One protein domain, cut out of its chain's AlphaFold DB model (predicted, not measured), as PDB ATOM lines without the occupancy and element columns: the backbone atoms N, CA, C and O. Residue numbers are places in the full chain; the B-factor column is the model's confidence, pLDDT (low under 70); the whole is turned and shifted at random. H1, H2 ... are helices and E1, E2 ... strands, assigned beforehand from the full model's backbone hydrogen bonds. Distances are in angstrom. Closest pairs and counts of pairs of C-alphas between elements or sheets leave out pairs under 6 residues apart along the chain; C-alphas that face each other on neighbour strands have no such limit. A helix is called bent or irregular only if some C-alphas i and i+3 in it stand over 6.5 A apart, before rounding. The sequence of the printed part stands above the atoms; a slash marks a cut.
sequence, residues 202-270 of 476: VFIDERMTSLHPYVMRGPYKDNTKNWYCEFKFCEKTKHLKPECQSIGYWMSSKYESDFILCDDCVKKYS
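Overview. This is residues 202 to 270 of the 476 residues of a protein of Reticulomyxa filosa (UniProt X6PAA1). A small, strongly twisted sheet of four strands, made of two hairpins side by side, has the short helix H2 packed over one face. On the side of the domain away from E1, a long loop, residues 221 to 241, swings out from the sheet and leads into the small helix H1, which is off the sheet. The printed part has 69 residues, with four named strands and two named helices in the order E1 E2 H1 E3 E4 H2; the sheet runs E1 - E2 - E3 - E4, all antiparallel. The class is mixed, helices and strands, though under half of the residues are in named elements. The whole is compact and rounded, with a radius of gyration of the C-alphas of 10.9 A and spans of 27 by 27 by 19 A.

Along the chain. Find C-alpha 205 at (185.682, 109.235, 116.266), where E1 begins; it runs to residue 207, 6.6 A. E2 is residues 216 to 220, 10.7 A, and E3 is residues 249 to 252, 10.3 A. E4, the longest strand, runs from C-alpha 256 at (195.175, 113.990, 106.563) to residue 262, 13.5 A. H2 follows at once, residues 263 to 269, 9.9 A, and ends at C-alpha 269, (184.777, 123.983, 118.224). H1 is residues 242 to 246, 8.6 A; it is neither bent nor irregular, but only just: C-alphas 243 and 246 are 6.3 A apart.

Arrangement. Start at the inner strands E2 and E3, antiparallel at 151 degrees, where N 217 and O 251 are 2.8 A apart, within hydrogen-bond range. E1 and E2 form a hairpin at 141 degrees, with N 205 and O 218 at 2.8 A. E3 and E4 form the other hairpin at 139 degrees, with N 250 and O 261 at 2.8 A. Now look at H2, which is on the sheet at a height of 8.6 A and runs along the strands, at 3 degrees to E2 on the local plane. It lies over E2 only just, with 3 of its C-alphas falling on E2 and 2 on E3. Its closest C-alphas to E3 are those of Asp 263 and Tyr 249, 5.4 A apart. H1 is not on the sheet, and is apart from E1, E4 and H2. In H2 every O i to N i+4 pair is within hydrogen-bond range; in H1 0 of 1 is, but 2 of 2 O i to N i+3 pairs are.

Size, cuts and confidence. The two C-alphas farthest apart are those of Val 202 and His 239, 32.6 A. The printed part has no cut, and the link from E2 to H1, 21 residues, is long. Look for pLDDT under 70 at residues 202 to 204, 223 to 225 and 236 to 246; the mean of the printed part is 76.5.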
ATOM      1  N   VAL A 202     186.884 100.995 114.937       50.75
ATOM      2  CA  VAL A 202     186.181 100.997 116.241       50.75
ATOM      3  C   VAL A 202     186.686 102.082 117.211       50.75
ATOM      4  O   VAL A 202     185.991 102.399 118.177       50.75
ATOM      5  N   PHE A 203     187.858 102.685 116.972       54.22
ATOM      6  CA  PHE A 203     188.459 103.697 117.861       54.22
ATOM      7  C   PHE A 203     188.683 105.082 117.225       54.22
ATOM      8  O   PHE A 203     189.202 105.973 117.899       54.22
ATOM      9  N   ILE A 204     188.277 105.294 115.967       63.38
ATOM     10  CA  ILE A 204     188.307 106.614 115.315       63.38
ATOM     11  C   ILE A 204     186.919 107.261 115.403       63.38
ATOM     12  O   ILE A 204     185.977 106.851 114.732       63.38
ATOM     13  N   ASP A 205     186.815 108.309 116.213       76.94
ATOM     14  CA  ASP A 205     185.682 109.235 116.266       76.94
ATOM     15  C   ASP A 205     185.780 110.225 115.079       76.94
ATOM     16  O   ASP A 205     186.877 110.612 114.654       76.94
ATOM     17  N   GLU A 206     184.634 110.621 114.516       83.94
ATOM     18  CA  GLU A 206     184.516 111.519 113.359       83.94
ATOM     19  C   GLU A 206     183.721 112.781 113.727       83.94
ATOM     20  O   GLU A 206     182.520 112.740 113.995       83.94
ATOM     21  N   ARG A 207     184.379 113.950 113.705       81.56
ATOM     22  CA  ARG A 207     183.786 115.223 114.151       81.56
ATOM     23  C   ARG A 207     183.938 116.343 113.132       81.56
ATOM     24  O   ARG A 207     185.038 116.660 112.689       81.56
ATOM     25  N   MET A 208     182.846 117.042 112.825       79.56
ATOM     26  CA  MET A 208     182.918 118.333 112.132       79.56
ATOM     27  C   MET A 208     183.163 119.469 113.124       79.56
ATOM     28  O   MET A 208     182.459 119.597 114.125       79.56
ATOM     29  N   THR A 209     184.106 120.354 112.807       78.75
ATOM     30  CA  THR A 209     184.354 121.579 113.580       78.75
ATOM     31  C   THR A 209     183.850 122.822 112.842       78.75
ATOM     32  O   THR A 209     183.486 122.776 111.666       78.75
ATOM     33  N   SER A 210     183.818 123.966 113.523       79.50
ATOM     34  CA  SER A 210     183.722 125.277 112.871       79.50
ATOM     35  C   SER A 210     185.061 125.778 112.312       79.50
ATOM     36  O   SER A 210     185.057 126.740 111.549       79.50
ATOM     37  N   LEU A 211     186.176 125.119 112.652       78.75
ATOM     38  CA  LEU A 211     187.538 125.496 112.257       78.75
ATOM     39  C   LEU A 211     187.955 124.933 110.894       78.75
ATOM     40  O   LEU A 211     188.841 125.489 110.252       78.75
ATOM     41  N   HIS A 212     187.336 123.834 110.458       79.88
ATOM     42  CA  HIS A 212     187.710 123.119 109.243       79.88
ATOM     43  C   HIS A 212     186.465 122.607 108.487       79.88
ATOM     44  O   HIS A 212     185.534 122.109 109.125       79.88
ATOM     45  N   PRO A 213     186.391 122.733 107.144       74.75
ATOM     46  CA  PRO A 213     185.186 122.386 106.384       74.75
ATOM     47  C   PRO A 213     184.963 120.878 106.185       74.75
ATOM     48  O   PRO A 213     183.830 120.484 105.913       74.75
ATOM     49  N   TYR A 214     185.998 120.047 106.326       79.94
ATOM     50  CA  TYR A 214     185.892 118.583 106.249       79.94
ATOM     51  C   TYR A 214     185.982 117.947 107.640       79.94
ATOM     52  O   TYR A 214     186.513 118.557 108.571       79.94
ATOM     53  N   VAL A 215     185.459 116.724 107.759       82.06
ATOM     54  CA  VAL A 215     185.460 115.919 108.990       82.06
ATOM     55  C   VAL A 215     186.879 115.770 109.546       82.06
ATOM     56  O   VAL A 215     187.839 115.618 108.794       82.06
ATOM     57  N   MET A 216     186.995 115.807 110.869       88.44
ATOM     58  CA  MET A 216     188.210 115.506 111.612       88.44
ATOM     59  C   MET A 216     188.104 114.091 112.188       88.44
ATOM     60  O   MET A 216     187.103 113.772 112.827       88.44
ATOM     61  N   ARG A 217     189.132 113.266 111.986       88.62
ATOM     62  CA  ARG A 217     189.278 111.900 112.517       88.62
ATOM     63  C   ARG A 217     190.232 111.895 113.702       88.62
ATOM     64  O   ARG A 217     191.262 112.563 113.625       88.62
ATOM     65  N   GLY A 218     189.931 111.159 114.767       90.06
ATOM     66  CA  GLY A 218     190.794 111.063 115.950       90.06
ATOM     67  C   GLY A 218     190.047 110.528 117.179       90.06
ATOM     68  O   GLY A 218     189.043 109.848 117.009       90.06
ATOM     69  N   PRO A 219     190.501 110.815 118.414       88.88
ATOM     70  CA  PRO A 219     191.787 111.413 118.766       88.88
ATOM     71  C   PRO A 219     192.929 110.390 118.647       88.88
ATOM     72  O   PRO A 219     193.018 109.440 119.425       88.88
ATOM     73  N   TYR A 220     193.852 110.620 117.716       86.50
ATOM     74  CA  TYR A 220     195.101 109.868 117.616       86.50
ATOM     75  C   TYR A 220     196.037 110.202 118.785       86.50
ATOM     76  O   TYR A 220     196.064 111.334 119.273       86.50
ATOM     77  N   LYS A 221     196.817 109.208 119.221       80.12
ATOM     78  CA  LYS A 221     197.809 109.304 120.305       80.12
ATOM     79  C   LYS A 221     199.130 108.660 119.878       80.12
ATOM     80  O   LYS A 221     199.581 107.686 120.473       80.12
ATOM     81  N   ASP A 222     199.689 109.164 118.783       70.94
ATOM     82  CA  ASP A 222     201.039 108.809 118.349       70.94
ATOM     83  C   ASP A 222     202.034 109.828 118.915       70.94
ATOM     84  O   ASP A 222     202.048 110.994 118.518       70.94
ATOM     85  N   ASN A 223     202.858 109.373 119.857       63.38
ATOM     86  CA  ASN A 223     203.868 110.192 120.521       63.38
ATOM     87  C   ASN A 223     205.193 110.255 119.732       63.38
ATOM     88  O   ASN A 223     206.115 110.950 120.154       63.38
ATOM     89  N   THR A 224     205.312 109.530 118.612       62.50
ATOM     90  CA  THR A 224     206.522 109.494 117.770       62.50
ATOM     91  C   THR A 224     206.532 110.575 116.689       62.50
ATOM     92  O   THR A 224     207.600 110.966 116.216       62.50
ATOM     93  N   LYS A 225     205.358 111.101 116.315       66.44
ATOM     94  CA  LYS A 225     205.204 112.147 115.298       66.44
ATOM     95  C   LYS A 225     205.126 113.533 115.942       66.44
ATOM     96  O   LYS A 225     204.236 113.802 116.742       66.44
ATOM     97  N   ASN A 226     206.002 114.450 115.534       72.38
ATOM     98  CA  ASN A 226     205.846 115.869 115.862       72.38
ATOM     99  C   ASN A 226     204.644 116.448 115.094       72.38
ATOM    100  O   ASN A 226     204.585 116.358 113.869       72.38
ATOM    101  N   TRP A 227     203.701 117.055 115.815       78.81
ATOM    102  CA  TRP A 227     202.498 117.689 115.269       78.81
ATOM    103  C   TRP A 227     202.163 118.971 116.049       78.81
ATOM    104  O   TRP A 227     202.629 119.176 117.170       78.81
ATOM    105  N   TYR A 228     201.339 119.838 115.462       80.81
ATOM    106  CA  TYR A 228     200.783 121.028 116.115       80.81
ATOM    107  C   TYR A 228     199.328 121.246 115.668       80.81
ATOM    108  O   TYR A 228     198.874 120.641 114.700       80.81
ATOM    109  N   CYS A 229     198.563 122.060 116.402       85.25
ATOM    110  CA  CYS A 229     197.205 122.434 116.007       85.25
ATOM    111  C   CYS A 229     197.267 123.624 115.041       85.25
ATOM    112  O   CYS A 229     197.756 124.689 115.416       85.25
ATOM    113  N   GLU A 230     196.707 123.470 113.841       85.31
ATOM    114  CA  GLU A 230     196.670 124.500 112.789       85.31
ATOM    115  C   GLU A 230     195.752 125.693 113.148       85.31
ATOM    116  O   GLU A 230     195.721 126.737 112.491       85.31
ATOM    117  N   PHE A 231     194.984 125.580 114.237       85.25
ATOM    118  CA  PHE A 231     194.180 126.685 114.740       85.25
ATOM    119  C   PHE A 231     195.063 127.770 115.372       85.25
ATOM    120  O   PHE A 231     195.542 127.631 116.494       85.25
ATOM    121  N   LYS A 232     195.191 128.907 114.681       78.50
ATOM    122  CA  LYS A 232     196.047 130.056 115.050       78.50
ATOM    123  C   LYS A 232     195.791 130.668 116.441       78.50
ATOM    124  O   LYS A 232     196.641 131.397 116.944       78.50
ATOM    125  N   PHE A 233     194.654 130.366 117.074       77.81
ATOM    126  CA  PHE A 233     194.330 130.767 118.452       77.81
ATOM    127  C   PHE A 233     194.356 129.586 119.448       77.81
ATOM    128  O   PHE A 233     193.775 129.669 120.528       77.81
ATOM    129  N   CYS A 234     195.011 128.468 119.113       78.00
ATOM    130  CA  CYS A 234     195.204 127.345 120.025       78.00
ATOM    131  C   CYS A 234     196.256 127.679 121.090       78.00
ATOM    132  O   CYS A 234     197.456 127.558 120.860       78.00
ATOM    133  N   GLU A 235     195.802 128.053 122.284       72.12
ATOM    134  CA  GLU A 235     196.661 128.375 123.432       72.12
ATOM    135  C   GLU A 235     197.616 127.230 123.818       72.12
ATOM    136  O   GLU A 235     198.742 127.495 124.235       72.12
ATOM    137  N   LYS A 236     197.213 125.963 123.626       66.44
ATOM    138  CA  LYS A 236     198.009 124.790 124.032       66.44
ATOM    139  C   LYS A 236     199.185 124.464 123.104       66.44
ATOM    140  O   LYS A 236     200.230 124.057 123.597       66.44
ATOM    141  N   THR A 237     199.054 124.639 121.785       63.34
ATOM    142  CA  THR A 237     200.109 124.246 120.819       63.34
ATOM    143  C   THR A 237     200.897 125.422 120.240       63.34
ATOM    144  O   THR A 237     201.788 125.202 119.422       63.34
ATOM    145  N   LYS A 238     200.592 126.662 120.648       54.50
ATOM    146  CA  LYS A 238     201.093 127.925 120.062       54.50
ATOM    147  C   LYS A 238     202.624 128.054 119.945       54.50
ATOM    148  O   LYS A 238     203.105 128.919 119.221       54.50
ATOM    149  N   HIS A 239     203.380 127.226 120.669       51.91
ATOM    150  CA  HIS A 239     204.834 127.335 120.825       51.91
ATOM    151  C   HIS A 239     205.586 125.990 120.739       51.91
ATOM    152  O   HIS A 239     206.654 125.875 121.329       51.91
ATOM    153  N   LEU A 240     205.044 124.966 120.053       56.84
ATOM    154  CA  LEU A 240     205.720 123.661 119.839       56.84
ATOM    155  C   LEU A 240     206.240 122.987 121.137       56.84
ATOM    156  O   LEU A 240     207.221 122.246 121.128       56.84
ATOM    157  N   LYS A 241     205.581 123.244 122.274       54.16
ATOM    158  CA  LYS A 241     205.993 122.729 123.587       54.16
ATOM    159  C   LYS A 241     205.922 121.193 123.634       54.16
ATOM    160  O   LYS A 241     204.919 120.633 123.188       54.16
ATOM    161  N   PRO A 242     206.895 120.501 124.264       51.34
ATOM    162  CA  PRO A 242     206.875 119.038 124.394       51.34
ATOM    163  C   PRO A 242     205.663 118.512 125.189       51.34
ATOM    164  O   PRO A 242     205.236 117.379 124.987       51.34
ATOM    165  N   GLU A 243     205.041 119.363 126.014       52.50
ATOM    166  CA  GLU A 243     203.761 119.132 126.710       52.50
ATOM    167  C   GLU A 243     202.635 118.608 125.779       52.50
ATOM    168  O   GLU A 243     201.762 117.851 126.221       52.50
ATOM    169  N   CYS A 244     202.675 118.942 124.480       55.16
ATOM    170  CA  CYS A 244     201.712 118.489 123.467       55.16
ATOM    171  C   CYS A 244     201.642 116.958 123.303       55.16
ATOM    172  O   CYS A 244     200.594 116.454 122.912       55.16
ATOM    173  N   GLN A 245     202.701 116.207 123.638       59.66
ATOM    174  CA  GLN A 245     202.760 114.738 123.490       59.66
ATOM    175  C   GLN A 245     201.757 113.970 124.379       59.66
ATOM    176  O   GLN A 245     201.586 112.764 124.228       59.66
ATOM    177  N   SER A 246     201.090 114.652 125.315       66.44
ATOM    178  CA  SER A 246     200.019 114.086 126.152       66.44
ATOM    179  C   SER A 246     198.606 114.285 125.579       66.44
ATOM    180  O   SER A 246     197.647 113.680 126.065       66.44
ATOM    181  N   ILE A 247     198.459 115.138 124.562       74.25
ATOM    182  CA  ILE A 247     197.173 115.583 124.019       74.25
ATOM    183  C   ILE A 247     196.847 114.764 122.767       74.25
ATOM    184  O   ILE A 247     197.707 114.537 121.921       74.25
ATOM    185  N   GLY A 248     195.593 114.331 122.623       85.06
ATOM    186  CA  GLY A 248     195.146 113.688 121.388       85.06
ATOM    187  C   GLY A 248     195.119 114.673 120.214       85.06
ATOM    188  O   GLY A 248     194.779 115.846 120.393       85.06
ATOM    189  N   TYR A 249     195.422 114.206 119.007       87.44
ATOM    190  CA  TYR A 249     195.317 115.015 117.793       87.44
ATOM    191  C   TYR A 249     194.330 114.423 116.792       87.44
ATOM    192  O   TYR A 249     194.010 113.239 116.818       87.44
ATOM    193  N   TRP A 250     193.825 115.274 115.909       91.50
ATOM    194  CA  TRP A 250     192.796 114.936 114.944       91.50
ATOM    195  C   TRP A 250     193.229 115.372 113.547       91.50
ATOM    196  O   TRP A 250     193.625 116.521 113.362       91.50
ATOM    197  N   MET A 251     193.133 114.471 112.575       90.50
ATOM    198  CA  MET A 251     193.517 114.688 111.174       90.50
ATOM    199  C   MET A 251     192.296 115.002 110.312       90.50
ATOM    200  O   MET A 251     191.204 114.497 110.565       90.50
ATOM    201  N   SER A 252     192.468 115.805 109.269       87.12
ATOM    202  CA  SER A 252     191.412 116.048 108.280       87.12
ATOM    203  C   SER A 252     191.115 114.794 107.449       87.12
ATOM    204  O   SER A 252     192.030 114.133 106.973       87.12
ATOM    205  N   SER A 253     189.845 114.504 107.158       82.50
ATOM    206  CA  SER A 253     189.452 113.413 106.250       82.50
ATOM    207  C   SER A 253     189.782 113.658 104.768       82.50
ATOM    208  O   SER A 253     189.529 112.784 103.942       82.50
ATOM    209  N   LYS A 254     190.333 114.836 104.426       82.69
ATOM    210  CA  LYS A 254     190.786 115.210 103.071       82.69
ATOM    211  C   LYS A 254     192.268 115.598 103.001       82.69
ATOM    212  O   LYS A 254     192.906 115.353 101.986       82.69
ATOM    213  N   TYR A 255     192.775 116.266 104.035       80.50
ATOM    214  CA  TYR A 255     194.150 116.783 104.102       80.50
ATOM    215  C   TYR A 255     195.030 115.976 105.067       80.50
ATOM    216  O   TYR A 255     196.190 116.305 105.258       80.50
ATOM    217  N   GLU A 256     194.475 114.940 105.699       83.19
ATOM    218  CA  GLU A 256     195.175 113.990 106.563       83.19
ATOM    219  C   GLU A 256     196.105 114.677 107.576       83.19
ATOM    220  O   GLU A 256     195.607 115.370 108.468       83.19
ATOM    221  N   SER A 257     197.427 114.501 107.470       79.94
ATOM    222  CA  SER A 257     198.381 115.129 108.394       79.94
ATOM    223  C   SER A 257     198.794 116.558 108.043       79.94
ATOM    224  O   SER A 257     199.485 117.178 108.846       79.94
ATOM    225  N   ASP A 258     198.346 117.092 106.909       82.25
ATOM    226  CA  ASP A 258     198.626 118.466 106.473       82.25
ATOM    227  C   ASP A 258     197.652 119.471 107.115       82.25
ATOM    228  O   ASP A 258     197.855 120.681 107.046       82.25
ATOM    229  N   PHE A 259     196.586 118.981 107.762       85.19
ATOM    230  CA  PHE A 259     195.714 119.789 108.610       85.19
ATOM    231  C   PHE A 259     195.335 119.024 109.883       85.19
ATOM    232  O   PHE A 259     194.464 118.146 109.868       85.19
ATOM    233  N   ILE A 260     195.982 119.385 110.994       88.19
ATOM    234  CA  ILE A 260     195.814 118.748 112.305       88.19
ATOM    235  C   ILE A 260     195.190 119.728 113.306       88.19
ATOM    236  O   ILE A 260     195.544 120.906 113.354       88.19
ATOM    237  N   LEU A 261     194.279 119.238 114.151       88.12
ATOM    238  CA  LEU A 261     193.747 119.963 115.308       88.12
ATOM    239  C   LEU A 261     193.986 119.178 116.602       88.12
ATOM    240  O   LEU A 261     193.860 117.957 116.617       88.12
ATOM    241  N   CYS A 262     194.275 119.859 117.714       89.19
ATOM    242  CA  CYS A 262     194.308 119.200 119.022       89.19
ATOM    243  C   CYS A 262     192.892 118.882 119.528       89.19
ATOM    244  O   CYS A 262     191.919 119.567 119.198       89.19
ATOM    245  N   ASP A 263     192.791 117.865 120.380       87.69
ATOM    246  CA  ASP A 263     191.542 117.357 120.946       87.69
ATOM    247  C   ASP A 263     190.713 118.425 121.676       87.69
ATOM    248  O   ASP A 263     189.498 118.484 121.501       87.69
ATOM    249  N   ASP A 264     191.347 119.358 122.390       85.25
ATOM    250  CA  ASP A 264     190.647 120.499 122.993       85.25
ATOM    251  C   ASP A 264     190.027 121.442 121.955       85.25
ATOM    252  O   ASP A 264     188.927 121.951 122.165       85.25
ATOM    253  N   CYS A 265     190.698 121.683 120.822       85.62
ATOM    254  CA  CYS A 265     190.142 122.517 119.755       85.62
ATOM    255  C   CYS A 265     189.005 121.795 119.033       85.62
ATOM    256  O   CYS A 265     187.985 122.419 118.741       85.62
ATOM    257  N   VAL A 266     189.121 120.483 118.809       86.62
ATOM    258  CA  VAL A 266     188.013 119.700 118.253       86.62
ATOM    259  C   VAL A 266     186.833 119.650 119.222       86.62
ATOM    260  O   VAL A 266     185.714 119.845 118.775       86.62
ATOM    261  N   LYS A 267     187.037 119.502 120.535       84.56
ATOM    262  CA  LYS A 267     185.955 119.523 121.541       84.56
ATOM    263  C   LYS A 267     185.323 120.906 121.746       84.56
ATOM    264  O   LYS A 267     184.112 121.000 121.904       84.56
ATOM    265  N   LYS A 268     186.116 121.984 121.734       79.56
ATOM    266  CA  LYS A 268     185.639 123.370 121.920       79.56
ATOM    267  C   LYS A 268     184.907 123.915 120.691       79.56
ATOM    268  O   LYS A 268     184.001 124.731 120.836       79.56
ATOM    269  N   TYR A 269     185.309 123.485 119.495       77.06
ATOM    270  CA  TYR A 269     184.777 123.983 118.224       77.06
ATOM    271  C   TYR A 269     184.056 122.914 117.392       77.06
ATOM    272  O   TYR A 269     183.680 123.195 116.252       77.06
ATOM    273  N   SER A 270     183.826 121.707 117.924       77.56
ATOM    274  CA  SER A 270     182.923 120.731 117.311       77.56
ATOM    275  C   SER A 270     181.542 121.348 117.174       77.56
ATOM    276  O   SER A 270     180.980 121.857 118.146       77.56
TER     277      SER A 270